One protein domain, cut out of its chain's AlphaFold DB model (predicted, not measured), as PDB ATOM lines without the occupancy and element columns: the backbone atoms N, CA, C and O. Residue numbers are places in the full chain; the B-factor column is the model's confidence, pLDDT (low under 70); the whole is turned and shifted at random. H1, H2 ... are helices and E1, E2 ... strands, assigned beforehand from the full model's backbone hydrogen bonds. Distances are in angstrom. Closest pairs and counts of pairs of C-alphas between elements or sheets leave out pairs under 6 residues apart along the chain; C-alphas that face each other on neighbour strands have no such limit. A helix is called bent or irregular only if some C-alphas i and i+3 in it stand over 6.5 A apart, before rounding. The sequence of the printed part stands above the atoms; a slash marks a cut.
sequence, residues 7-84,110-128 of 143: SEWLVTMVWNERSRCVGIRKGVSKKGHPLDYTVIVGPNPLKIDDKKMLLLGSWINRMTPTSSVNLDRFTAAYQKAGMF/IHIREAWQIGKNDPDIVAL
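This is residues 7 to 84 and 110 to 128 of the 143 residues of an uncharacterized protein of Candidatus Kentron sp. SD (UniProt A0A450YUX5). A twisted sheet of four strands, in the order E3, E2, E1, E4, has the short helix H3 over one face, while the longer helix H2 only grazes the sheet and residues 7 to 13 of H1 stick out free. A long loop, residues 44 to 58, swings away from the sheet between E2 and E3. The printed part has 97 residues with three named helices and four named strands, in the order H1 E1 E2 E3 H2 E4 H3; the class is mixed, helices and strands, and so is the sheet, partly antiparallel and partly parallel. It is only just compact, close to loose, with a radius of gyration of the C-alphas of 14.7 A and spans of 40 by 32 by 28 A.

H1, residues 7 to 14, is only just not on the sheet, with 4 pairs of C-alphas within 10 A. Its closest C-alpha to E1, residues 20 to 26, is that of Val 14, 7.7 A from that of Arg 20. E1 and E2, residues 37 to 43, form an antiparallel hairpin at 161 degrees, with N 23 and O 40 2.9 A apart, within hydrogen-bond range. E2 and E3, residues 59 to 63, form another at 168 degrees, with N 61 and O 39 at 2.8 A. E1, E2 and E3 make a meander, each strand the antiparallel neighbour of the one before. H2, residues 69 to 81, only grazes the sheet with its residues 71 to 78. E4, residues 110 to 114, is an edge strand, parallel to E1 at 25 degrees, with N 113 and O 24 at 2.9 A; E3 is the other edge strand. H3, residues 123 to 127, is on the sheet at a height of 8.4 A, only just over E1, on which 3 of its 5 C-alphas fall. Its closest C-alphas to E2 are those of Ala 127 and Thr 38, 6.2 A apart. H2 and H3 are apart. In H1 and H2 every O i to N i+4 pair is within hydrogen-bond range; H3 has 0 of 1, and 1 of 2 O i to N i+3 pairs.

H1 begins at C-alpha 7, (103.665, 113.341, 170.985), and spans 10.6 A. E1 measures 19.8 A, E2 19.2 A, E3 12.9 A, H2 18.0 A and E4 13.3 A; E4 begins at (99.499, 98.727, 189.424). H3, 8.8 A long, ends at C-alpha 127, (112.089, 104.798, 192.587), and is only just irregular: C-alphas 123 and 126 are 6.8 A apart.

The C-alphas farthest apart, those of Lys 51 and Thr 66, are 43.4 A from each other. Residues 85 to 109 are not printed, and C-alphas 84 and 110 are 8.8 A apart across this cut. Of the links that are printed whole, E2 to E3 is long. Mean pLDDT of the printed part is 80.8; residues 7 to 20 and 46 to 53 include the 22 under 70.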
ATOM      1  N   SER A   7     104.890 113.982 170.505       45.53
ATOM      2  CA  SER A   7     103.665 113.341 170.985       45.53
ATOM      3  C   SER A   7     103.429 111.954 170.357       45.53
ATOM      4  O   SER A   7     103.102 111.019 171.090       45.53
ATOM      5  N   GLU A   8     103.698 111.761 169.058       44.19
ATOM      6  CA  GLU A   8     103.599 110.456 168.378       44.19
ATOM      7  C   GLU A   8     104.618 109.452 168.925       44.19
ATOM      8  O   GLU A   8     104.304 108.272 169.095       44.19
ATOM      9  N   TRP A   9     105.831 109.907 169.249       43.12
ATOM     10  CA  TRP A   9     106.859 109.061 169.862       43.12
ATOM     11  C   TRP A   9     106.502 108.662 171.297       43.12
ATOM     12  O   TRP A   9     106.678 107.500 171.675       43.12
ATOM     13  N   LEU A  10     105.960 109.597 172.087       44.16
ATOM     14  CA  LEU A  10     105.509 109.340 173.456       44.16
ATOM     15  C   LEU A  10     104.338 108.348 173.476       44.16
ATOM     16  O   LEU A  10     104.317 107.431 174.296       44.16
ATOM     17  N   VAL A  11     103.405 108.497 172.531       51.31
ATOM     18  CA  VAL A  11     102.323 107.544 172.272       51.31
ATOM     19  C   VAL A  11     102.942 106.198 171.874       51.31
ATOM     20  O   VAL A  11     102.903 105.241 172.634       51.31
ATOM     21  N   THR A  12     103.689 106.096 170.788       46.38
ATOM     22  CA  THR A  12     104.190 104.793 170.311       46.38
ATOM     23  C   THR A  12     105.040 104.023 171.350       46.38
ATOM     24  O   THR A  12     104.898 102.805 171.483       46.38
ATOM     25  N   MET A  13     105.864 104.699 172.167       47.16
ATOM     26  CA  MET A  13     106.674 104.048 173.215       47.16
ATOM     27  C   MET A  13     105.896 103.640 174.476       47.16
ATOM     28  O   MET A  13     106.259 102.645 175.114       47.16
ATOM     29  N   VAL A  14     104.865 104.391 174.875       48.69
ATOM     30  CA  VAL A  14     104.019 104.066 176.042       48.69
ATOM     31  C   VAL A  14     102.986 102.974 175.701       48.69
ATOM     32  O   VAL A  14     102.520 102.266 176.596       48.69
ATOM     33  N   TRP A  15     102.687 102.776 174.413       51.62
ATOM     34  CA  TRP A  15     101.508 102.054 173.925       51.62
ATOM     35  C   TRP A  15     101.667 100.563 173.597       51.62
ATOM     36  O   TRP A  15     100.692  99.931 173.194       51.62
ATOM     37  N   ASN A  16     102.823  99.932 173.832       52.75
ATOM     38  CA  ASN A  16     102.861  98.464 173.829       52.75
ATOM     39  C   ASN A  16     102.263  97.929 175.148       52.75
ATOM     40  O   ASN A  16     102.940  97.830 176.177       52.75
ATOM     41  N   GLU A  17     100.960  97.625 175.118       50.62
ATOM     42  CA  GLU A  17     100.106  97.310 176.272       50.62
ATOM     43  C   GLU A  17     100.636  96.210 177.197       50.62
ATOM     44  O   GLU A  17     100.336  96.231 178.397       50.62
ATOM     45  N   ARG A  18     101.424  95.265 176.671       51.78
ATOM     46  CA  ARG A  18     101.758  94.016 177.371       51.78
ATOM     47  C   ARG A  18     102.937  94.124 178.332       51.78
ATOM     48  O   ARG A  18     103.005  93.330 179.271       51.78
ATOM     49  N   SER A  19     103.830  95.095 178.144       53.25
ATOM     50  CA  SER A  19     105.149  95.036 178.790       53.25
ATOM     51  C   SER A  19     105.355  96.042 179.915       53.25
ATOM     52  O   SER A  19     106.241  95.819 180.731       53.25
ATOM     53  N   ARG A  20     104.561  97.122 179.995       67.62
ATOM     54  CA  ARG A  20     104.778  98.193 180.987       67.62
ATOM     55  C   ARG A  20     103.802  98.150 182.166       67.62
ATOM     56  O   ARG A  20     102.583  98.158 181.961       67.62
ATOM     57  N   CYS A  21     104.350  98.131 183.382       74.19
ATOM     58  CA  CYS A  21     103.650  98.279 184.653       74.19
ATOM     59  C   CYS A  21     103.688  99.729 185.146       74.19
ATOM     60  O   CYS A  21     104.604 100.491 184.826       74.19
ATOM     61  N   VAL A  22     102.697 100.081 185.963       84.00
ATOM     62  CA  VAL A  22     102.699 101.320 186.743       84.00
ATOM     63  C   VAL A  22     102.999 100.967 188.196       84.00
ATOM     64  O   VAL A  22     102.472  99.984 188.724       84.00
ATOM     65  N   GLY A  23     103.856 101.751 188.839       88.50
ATOM     66  CA  GLY A  23     104.180 101.634 190.254       88.50
ATOM     67  C   GLY A  23     103.982 102.961 190.975       88.50
ATOM     68  O   GLY A  23     104.271 104.013 190.410       88.50
ATOM     69  N   ILE A  24     103.504 102.913 192.218       88.50
ATOM     70  CA  ILE A  24     103.477 104.060 193.135       88.50
ATOM     71  C   ILE A  24     104.241 103.685 194.402       88.50
ATOM     72  O   ILE A  24     103.984 102.625 194.984       88.50
ATOM     73  N   ARG A  25     105.184 104.533 194.823       93.19
ATOM     74  CA  ARG A  25     105.920 104.400 196.090       93.19
ATOM     75  C   ARG A  25     105.555 105.552 197.007       93.19
ATOM     76  O   ARG A  25     105.840 106.694 196.668       93.19
ATOM     77  N   LYS A  26     104.890 105.253 198.119       92.69
ATOM     78  CA  LYS A  26     104.426 106.244 199.103       92.69
ATOM     79  C   LYS A  26     105.439 106.419 200.231       92.69
ATOM     80  O   LYS A  26     106.244 105.520 200.472       92.69
ATOM     81  N   GLY A  27     105.377 107.556 200.924       88.19
ATOM     82  CA  GLY A  27     106.171 107.793 202.131       88.19
ATOM     83  C   GLY A  27     107.671 107.827 201.854       88.19
ATOM     84  O   GLY A  27     108.450 107.293 202.636       88.19
ATOM     85  N   VAL A  28     108.064 108.399 200.716       87.31
ATOM     86  CA  VAL A  28     109.459 108.471 200.242       87.31
ATOM     87  C   VAL A  28     110.298 109.499 201.011       87.31
ATOM     88  O   VAL A  28     111.516 109.374 201.050       87.31
ATOM     89  N   SER A  29     109.666 110.486 201.651       87.69
ATOM     90  CA  SER A  29     110.350 111.531 202.419       87.69
ATOM     91  C   SER A  29     109.666 111.782 203.761       87.69
ATOM     92  O   SER A  29     108.455 111.977 203.830       87.69
ATOM     93  N   LYS A  30     110.455 111.817 204.840       77.50
ATOM     94  CA  LYS A  30     110.017 112.249 206.176       77.50
ATOM     95  C   LYS A  30     110.019 113.770 206.344       77.50
ATOM     96  O   LYS A  30     109.181 114.312 207.062       77.50
ATOM     97  N   LYS A  31     110.989 114.467 205.745       75.00
ATOM     98  CA  LYS A  31     111.275 115.879 206.035       75.00
ATOM     99  C   LYS A  31     110.323 116.803 205.290       75.00
ATOM    100  O   LYS A  31     110.492 117.039 204.101       75.00
ATOM    101  N   GLY A  32     109.326 117.331 205.998       73.00
ATOM    102  CA  GLY A  32     108.413 118.369 205.501       73.00
ATOM    103  C   GLY A  32     107.419 117.909 204.430       73.00
ATOM    104  O   GLY A  32     106.368 118.527 204.298       73.00
ATOM    105  N   HIS A  33     107.698 116.812 203.718       84.56
ATOM    106  CA  HIS A  33     106.891 116.318 202.604       84.56
ATOM    107  C   HIS A  33     106.432 114.854 202.787       84.56
ATOM    108  O   HIS A  33     106.731 113.988 201.964       84.56
ATOM    109  N   PRO A  34     105.667 114.538 203.850       88.50
ATOM    110  CA  PRO A  34     105.231 113.166 204.132       88.50
ATOM    111  C   PRO A  34     104.261 112.594 203.088       88.50
ATOM    112  O   PRO A  34     104.020 111.388 203.054       88.50
ATOM    113  N   LEU A  35     103.681 113.463 202.257       91.06
ATOM    114  CA  LEU A  35     102.740 113.106 201.200       91.06
ATOM    115  C   LEU A  35     103.422 112.832 199.861       91.06
ATOM    116  O   LEU A  35     102.731 112.476 198.905       91.06
ATOM    117  N   ASP A  36     104.742 112.996 199.781       93.12
ATOM    118  CA  ASP A  36     105.473 112.716 198.560       93.12
ATOM    119  C   ASP A  36     105.322 111.248 198.172       93.12
ATOM    120  O   ASP A  36     105.322 110.326 199.001       93.12
ATOM    121  N   TYR A  37     105.219 111.034 196.868       93.44
ATOM    122  CA  TYR A  37     105.233 109.704 196.295       93.44
ATOM    123  C   TYR A  37     105.901 109.709 194.927       93.44
ATOM    124  O   TYR A  37     105.892 110.703 194.202       93.44
ATOM    125  N   THR A  38     106.468 108.570 194.551       93.38
ATOM    126  CA  THR A  38     107.060 108.372 193.228       93.38
ATOM    127  C   THR A  38     106.116 107.558 192.362       93.38
ATOM    128  O   THR A  38     105.697 106.472 192.766       93.38
ATOM    129  N   VAL A  39     105.821 108.046 191.159       91.69
ATOM    130  CA  VAL A  39     105.156 107.281 190.099       91.69
ATOM    131  C   VAL A  39     106.214 106.748 189.144       91.69
ATOM    132  O   VAL A  39     107.076 107.495 188.686       91.69
ATOM    133  N   ILE A  40     106.135 105.461 188.821       89.19
ATOM    134  CA  ILE A  40     107.054 104.787 187.905       89.19
ATOM    135  C   ILE A  40     106.248 104.155 186.782       89.19
ATOM    136  O   ILE A  40     105.258 103.467 187.035       89.19
ATOM    137  N   VAL A  41     106.697 104.342 185.547       86.19
ATOM    138  CA  VAL A  41     106.158 103.664 184.368       86.19
ATOM    139  C   VAL A  41     107.311 103.004 183.627       86.19
ATOM    140  O   VAL A  41     108.168 103.672 183.051       86.19
ATOM    141  N   GLY A  42     107.335 101.677 183.622       83.06
ATOM    142  CA  GLY A  42     108.456 100.908 183.087       83.06
ATOM    143  C   GLY A  42     108.089  99.448 182.858       83.06
ATOM    144  O   GLY A  42     106.943  99.066 183.096       83.06
ATOM    145  N   PRO A  43     109.015  98.627 182.348       78.31
ATOM    146  CA  PRO A  43     108.799  97.192 182.219       78.31
ATOM    147  C   PRO A  43     108.552  96.544 183.587       78.31
ATOM    148  O   PRO A  43     109.068  97.023 184.589       78.31
ATOM    149  N   ASN A  44     107.783  95.452 183.636       76.50
ATOM    150  CA  ASN A  44     107.609  94.698 184.881       76.50
ATOM    151  C   ASN A  44     108.828  93.785 185.121       76.50
ATOM    152  O   ASN A  44     108.941  92.781 184.412       76.50
ATOM    153  N   PRO A  45     109.701  94.078 186.105       71.00
ATOM    154  CA  PRO A  45     110.917  93.302 186.335       71.00
ATOM    155  C   PRO A  45     110.624  91.867 186.794       71.00
ATOM    156  O   PRO A  45     111.396  90.972 186.485       71.00
ATOM    157  N   LEU A  46     109.474  91.614 187.436       69.19
ATOM    158  CA  LEU A  46     109.069  90.277 187.901       69.19
ATOM    159  C   LEU A  46     108.662  89.326 186.764       69.19
ATOM    160  O   LEU A  46     108.371  88.159 187.007       69.19
ATOM    161  N   LYS A  47     108.553  89.829 185.530       69.69
ATOM    162  CA  LYS A  47     108.162  89.040 184.353       69.69
ATOM    163  C   LYS A  47     109.328  88.756 183.410       69.69
ATOM    164  O   LYS A  47     109.089  88.333 182.279       69.69
ATOM    165  N   ILE A  48     110.556  89.035 183.833       68.56
ATOM    166  CA  ILE A  48     111.745  88.886 182.999       68.56
ATOM    167  C   ILE A  48     112.549  87.682 183.493       68.56
ATOM    168  O   ILE A  48     112.642  87.461 184.690       68.56
ATOM    169  N   ASP A  49     113.071  86.883 182.561       67.38
ATOM    170  CA  ASP A  49     113.870  85.687 182.849       67.38
ATOM    171  C   ASP A  49     115.249  86.069 183.420       67.38
ATOM    172  O   ASP A  49     115.975  86.877 182.829       67.38
ATOM    173  N   ASP A  50     115.619  85.448 184.539       66.06
ATOM    174  CA  ASP A  50     116.765  85.776 185.402       66.06
ATOM    175  C   ASP A  50     118.142  85.472 184.774       66.06
ATOM    176  O   ASP A  50     119.190  85.690 185.382       66.06
ATOM    177  N   LYS A  51     118.178  84.935 183.548       58.91
ATOM    178  CA  LYS A  51     119.391  84.376 182.921       58.91
ATOM    179  C   LYS A  51     120.203  85.355 182.070       58.91
ATOM    180  O   LYS A  51     121.154  84.933 181.409       58.91
ATOM    181  N   LYS A  52     119.846  86.641 182.025       64.38
ATOM    182  CA  LYS A  52     120.533  87.642 181.188       64.38
ATOM    183  C   LYS A  52     120.754  88.948 181.941       64.38
ATOM    184  O   LYS A  52     119.954  89.334 182.782       64.38
ATOM    185  N   MET A  53     121.827  89.655 181.585       68.38
ATOM    186  CA  MET A  53     121.983  91.063 181.945       68.38
ATOM    187  C   MET A  53     120.923  91.874 181.192       68.38
ATOM    188  O   MET A  53     120.804  91.757 179.970       68.38
ATOM    189  N   LEU A  54     120.145  92.672 181.918       72.12
ATOM    190  CA  LEU A  54     119.000  93.404 181.383       72.12
ATOM    191  C   LEU A  54     119.189  94.899 181.612       72.12
ATOM    192  O   LEU A  54     119.531  95.328 182.711       72.12
ATOM    193  N   LEU A  55     118.913  95.690 180.578       74.81
ATOM    194  CA  LEU A  55     118.769  97.135 180.695       74.81
ATOM    195  C   LEU A  55     117.278  97.471 180.675       74.81
ATOM    196  O   LEU A  55     116.596  97.212 179.683       74.81
ATOM    197  N   LEU A  56     116.774  98.044 181.767       77.25
ATOM    198  CA  LEU A  56     115.374  98.443 181.903       77.25
ATOM    199  C   LEU A  56     115.274  99.964 181.966       77.25
ATOM    200  O   LEU A  56     115.809 100.596 182.872       77.25
ATOM    201  N   GLY A  57     114.574 100.550 180.997       80.19
ATOM    202  CA  GLY A  57     114.244 101.971 181.002       80.19
ATOM    203  C   GLY A  57     112.916 102.219 181.712       80.19
ATOM    204  O   GLY A  57     111.884 101.698 181.281       80.19
ATOM    205  N   SER A  58     112.937 103.054 182.751       83.12
ATOM    206  CA  SER A  58     111.747 103.472 183.497       83.12
ATOM    207  C   SER A  58     111.614 104.987 183.492       83.12
ATOM    208  O   SER A  58     112.591 105.712 183.652       83.12
ATOM    209  N   TRP A  59     110.382 105.457 183.336       86.88
ATOM    210  CA  TRP A  59     110.018 106.852 183.545       86.88
ATOM    211  C   TRP A  59     109.626 107.017 185.002       86.88
ATOM    212  O   TRP A  59     108.757 106.295 185.488       86.88
ATOM    213  N   ILE A  60     110.284 107.940 185.692       88.81
ATOM    214  CA  ILE A  60     110.114 108.159 187.124       88.81
ATOM    215  C   ILE A  60     109.686 109.606 187.313       88.81
ATOM    216  O   ILE A  60     110.351 110.517 186.826       88.81
ATOM    217  N   ASN A  61     108.574 109.811 188.008       89.31
ATOM    218  CA  ASN A  61     108.061 111.135 188.319       89.31
ATOM    219  C   ASN A  61     107.820 111.260 189.823       89.31
ATOM    220  O   ASN A  61     107.047 110.488 190.399       89.31
ATOM    221  N   ARG A  62     108.482 112.228 190.461       91.25
ATOM    222  CA  ARG A  62     108.259 112.559 191.870       91.25
ATOM    223  C   ARG A  62     107.071 113.506 191.966       91.25
ATOM    224  O   ARG A  62     107.050 114.552 191.329       91.25
ATOM    225  N   MET A  63     106.092 113.132 192.776       90.00
ATOM    226  CA  MET A  63     104.911 113.934 193.052       90.00
ATOM    227  C   MET A  63     105.058 114.549 194.439       90.00
ATOM    228  O   MET A  63     105.271 113.813 195.401       90.00
ATOM    229  N   THR A  64     104.906 115.872 194.525       92.06
ATOM    230  CA  THR A  64     104.984 116.643 195.776       92.06
ATOM    231  C   THR A  64     103.652 117.336 196.078       92.06
ATOM    232  O   THR A  64     103.521 118.555 195.910       92.06
ATOM    233  N   PRO A  65     102.592 116.575 196.399       90.75
ATOM    234  CA  PRO A  65     101.267 117.139 196.605       90.75
ATOM    235  C   PRO A  65     101.152 117.832 197.969       90.75
ATOM    236  O   PRO A  65     101.744 117.417 198.961       90.75
ATOM    237  N   THR A  66     100.273 118.828 198.057       91.06
ATOM    238  CA  THR A  66      99.894 119.452 199.337       91.06
ATOM    239  C   THR A  66      98.811 118.669 200.092       91.06
ATOM    240  O   THR A  66      98.487 119.000 201.229       91.06
ATOM    241  N   SER A  67      98.224 117.636 199.472       91.62
ATOM    242  CA  SER A  67      97.146 116.815 200.037       91.62
ATOM    243  C   SER A  67      97.147 115.391 199.467       91.62
ATOM    244  O   SER A  67      97.422 115.190 198.283       91.62
ATOM    245  N   SER A  68      96.773 114.398 200.282       91.62
ATOM    246  CA  SER A  68      96.649 112.992 199.868       91.62
ATOM    247  C   SER A  68      95.395 112.703 199.035       91.62
ATOM    248  O   SER A  68      95.323 111.669 198.373       91.62
ATOM    249  N   VAL A  69      94.425 113.626 199.008       93.00
ATOM    250  CA  VAL A  69      93.067 113.409 198.475       93.00
ATOM    251  C   VAL A  69      93.052 112.803 197.068       93.00
ATOM    252  O   VAL A  69      92.228 111.932 196.796       93.00
ATOM    253  N   ASN A  70      93.938 113.237 196.164       90.19
ATOM    254  CA  ASN A  70      93.996 112.684 194.807       90.19
ATOM    255  C   ASN A  70      94.435 111.209 194.814       90.19
ATOM    256  O   ASN A  70      93.757 110.352 194.248       90.19
ATOM    257  N   LEU A  71      95.531 110.904 195.513       92.62
ATOM    258  CA  LEU A  71      96.066 109.549 195.587       92.62
ATOM    259  C   LEU A  71      95.113 108.603 196.331       92.62
ATOM    260  O   LEU A  71      94.924 107.466 195.896       92.62
ATOM    261  N   ASP A  72      94.469 109.078 197.397       94.94
ATOM    262  CA  ASP A  72      93.499 108.299 198.171       94.94
ATOM    263  C   ASP A  72      92.260 107.971 197.329       94.94
ATOM    264  O   ASP A  72      91.840 106.813 197.260       94.94
ATOM    265  N   ARG A  73      91.710 108.964 196.612       95.00
ATOM    266  CA  ARG A  73      90.579 108.759 195.691       95.00
ATOM    267  C   ARG A  73      90.933 107.795 194.567       95.00
ATOM    268  O   ARG A  73      90.146 106.894 194.281       95.00
ATOM    269  N   PHE A  74      92.103 107.962 193.951       93.50
ATOM    270  CA  PHE A  74      92.587 107.051 192.918       93.50
ATOM    271  C   PHE A  74      92.714 105.621 193.456       93.50
ATOM    272  O   PHE A  74      92.205 104.686 192.840       93.50
ATOM    273  N   THR A  75      93.337 105.450 194.625       93.81
ATOM    274  CA  THR A  75      93.556 104.135 195.240       93.81
ATOM    275  C   THR A  75      92.230 103.455 195.573       93.81
ATOM    276  O   THR A  75      92.040 102.296 195.214       93.81
ATOM    277  N   ALA A  76      91.284 104.178 196.180       95.44
ATOM    278  CA  ALA A  76      89.957 103.653 196.497       95.44
ATOM    279  C   ALA A  76      89.166 103.271 195.231       95.44
ATOM    280  O   ALA A  76      88.550 102.204 195.172       95.44
ATOM    281  N   ALA A  77      89.211 104.108 194.189       94.94
ATOM    282  CA  ALA A  77      88.565 103.815 192.911       94.94
ATOM    283  C   ALA A  77      89.179 102.581 192.233       94.94
ATOM    284  O   ALA A  77      88.445 101.709 191.767       94.94
ATOM    285  N   TYR A  78      90.510 102.467 192.232       94.00
ATOM    286  CA  TYR A  78      91.217 101.309 191.693       94.00
ATOM    287  C   TYR A  78      90.898 100.027 192.470       94.00
ATOM    288  O   TYR A  78      90.612  99.007 191.851       94.00
ATOM    289  N   GLN A  79      90.874 100.071 193.806       93.12
ATOM    290  CA  GLN A  79      90.501  98.920 194.638       93.12
ATOM    291  C   GLN A  79      89.086  98.418 194.331       93.12
ATOM    292  O   GLN A  79      88.850  97.213 194.329       93.12
ATOM    293  N   LYS A  80      88.152  99.328 194.026       95.06
ATOM    294  CA  LYS A  80      86.776  98.977 193.654       95.06
ATOM    295  C   LYS A  80      86.658  98.450 192.218       95.06
ATOM    296  O   LYS A  80      85.880  97.536 191.973       95.06
ATOM    297  N   ALA A  81      87.377  99.048 191.267       95.25
ATOM    298  CA  ALA A  81      87.232  98.746 189.841       95.25
ATOM    299  C   ALA A  81      88.179  97.644 189.329       95.25
ATOM    300  O   ALA A  81      87.917  97.044 188.286       95.25
ATOM    301  N   GLY A  82      89.307  97.408 190.006       92.81
ATOM    302  CA  GLY A  82      90.376  96.504 189.562       92.81
ATOM    303  C   GLY A  82      91.099  96.965 188.289       92.81
ATOM    304  O   GLY A  82      91.805  96.183 187.648       92.81
ATOM    305  N   MET A  83      90.886  98.214 187.869       93.12
ATOM    306  CA  MET A  83      91.525  98.819 186.707       93.12
ATOM    307  C   MET A  83      91.513 100.345 186.781       93.12
ATOM    308  O   MET A  83      90.724 100.938 187.511       93.12
ATOM    309  N   PHE A  84      92.375 100.974 185.992       91.44
ATOM    310  CA  PHE A  84      92.426 102.417 185.789       91.44
ATOM    311  C   PHE A  84      92.709 102.735 184.320       91.44
ATOM    312  O   PHE A  84      93.095 101.862 183.536       91.44
ATOM    313  N   ILE A 110      98.699  97.693 188.769       87.69
ATOM    314  CA  ILE A 110      99.499  98.727 189.424       87.69
ATOM    315  C   ILE A 110     100.004  98.196 190.760       87.69
ATOM    316  O   ILE A 110      99.260  97.574 191.518       87.69
ATOM    317  N   HIS A 111     101.278  98.439 191.039       88.25
ATOM    318  CA  HIS A 111     101.899  98.070 192.303       88.25
ATOM    319  C   HIS A 111     101.991  99.320 193.170       88.25
ATOM    320  O   HIS A 111     102.765 100.221 192.855       88.25
ATOM    321  N   ILE A 112     101.215  99.391 194.248       91.00
ATOM    322  CA  ILE A 112     101.304 100.474 195.233       91.00
ATOM    323  C   ILE A 112     102.015  99.902 196.459       91.00
ATOM    324  O   ILE A 112     101.523  98.950 197.059       91.00
ATOM    325  N   ARG A 113     103.191 100.441 196.789       92.19
ATOM    326  CA  ARG A 113     104.053  99.965 197.884       92.19
ATOM    327  C   ARG A 113     104.494 101.135 198.751       92.19
ATOM    328  O   ARG A 113     104.590 102.264 198.265       92.19
ATOM    329  N   GLU A 114     104.783 100.867 200.014       93.62
ATOM    330  CA  GLU A 114     105.450 101.847 200.870       93.62
ATOM    331  C   GLU A 114     106.954 101.848 200.581       93.62
ATOM    332  O   GLU A 114     107.548 100.791 200.359       93.62
ATOM    333  N   ALA A 115     107.584 103.022 200.597       93.06
ATOM    334  CA  ALA A 115     109.009 103.164 200.305       93.06
ATOM    335  C   ALA A 115     109.892 102.360 201.272       93.06
ATOM    336  O   ALA A 115     110.889 101.783 200.851       93.06
ATOM    337  N   TRP A 116     109.495 102.247 202.545       92.81
ATOM    338  CA  TRP A 116     110.244 101.479 203.545       92.81
ATOM    339  C   TRP A 116     110.283  99.974 203.259       92.81
ATOM    340  O   TRP A 116     111.092  99.275 203.850       92.81
ATOM    341  N   GLN A 117     109.428  99.458 202.370       93.19
ATOM    342  CA  GLN A 117     109.401  98.041 201.993       93.19
ATOM    343  C   GLN A 117     110.369  97.708 200.848       93.19
ATOM    344  O   GLN A 117     110.406  96.560 200.404       93.19
ATOM    345  N   ILE A 118     111.078  98.700 200.302       90.94
ATOM    346  CA  ILE A 118     111.993  98.539 199.169       90.94
ATOM    347  C   ILE A 118     113.406  98.343 199.719       90.94
ATOM    348  O   ILE A 118     114.017  99.279 200.227       90.94
ATOM    349  N   GLY A 119     113.914  97.117 199.620       88.50
ATOM    350  CA  GLY A 119     115.275  96.786 200.038       88.50
ATOM    351  C   GLY A 119     116.327  97.145 198.983       88.50
ATOM    352  O   GLY A 119     116.018  97.410 197.822       88.50
ATOM    353  N   LYS A 120     117.605  97.067 199.367       85.38
ATOM    354  CA  LYS A 120     118.758  97.415 198.510       85.38
ATOM    355  C   LYS A 120     118.812  96.672 197.164       85.38
ATOM    356  O   LYS A 120     119.316  97.221 196.190       85.38
ATOM    357  N   ASN A 121     118.322  95.434 197.120       86.00
ATOM    358  CA  ASN A 121     118.339  94.581 195.925       86.00
ATOM    359  C   ASN A 121     116.970  94.500 195.228       86.00
ATOM    360  O   ASN A 121     116.788  93.688 194.323       86.00
ATOM    361  N   ASP A 122     115.991  95.291 195.670       86.88
ATOM    362  CA  ASP A 122     114.668  95.323 195.057       86.88
ATOM    363  C   ASP A 122     114.735  96.085 193.720       86.88
ATOM    364  O   ASP A 122     115.286  97.187 193.682       86.88
ATOM    365  N   PRO A 123     114.169  95.565 192.616       82.38
ATOM    366  CA  PRO A 123     114.121  96.280 191.339       82.38
ATOM    367  C   PRO A 123     113.459  97.664 191.417       82.38
ATOM    368  O   PRO A 123     113.762  98.542 190.611       82.38
ATOM    369  N   ASP A 124     112.574  97.878 192.395       86.62
ATOM    370  CA  ASP A 124     111.929  99.164 192.648       86.62
ATOM    371  C   ASP A 124     112.849 100.189 193.333       86.62
ATOM    372  O   ASP A 124     112.421 101.325 193.534       86.62
ATOM    373  N   ILE A 125     114.103  99.850 193.663       88.75
ATOM    374  CA  ILE A 125     115.059 100.786 194.280       88.75
ATOM    375  C   ILE A 125     115.287 102.035 193.422       88.75
ATOM    376  O   ILE A 125     115.515 103.116 193.953       88.75
ATOM    377  N   VAL A 126     115.121 101.919 192.098       87.25
ATOM    378  CA  VAL A 126     115.202 103.041 191.147       87.25
ATOM    379  C   VAL A 126     114.163 104.137 191.413       87.25
ATOM    380  O   VAL A 126     114.304 105.247 190.917       87.25
ATOM    381  N   ALA A 127     113.112 103.838 192.179       87.88
ATOM    382  CA  ALA A 127     112.089 104.798 192.587       87.88
ATOM    383  C   ALA A 127     112.553 105.778 193.671       87.88
ATOM    384  O   ALA A 127     111.881 106.792 193.905       87.88
ATOM    385  N   LEU A 128     113.623 105.411 194.379       90.25
ATOM    386  CA  LEU A 128     114.158 106.138 195.516       90.25
ATOM    387  C   LEU A 128     115.432 106.879 195.106       90.25
ATOM    388  O   LEU A 128     116.295 106.356 194.402       90.25
TER     389      LEU A 128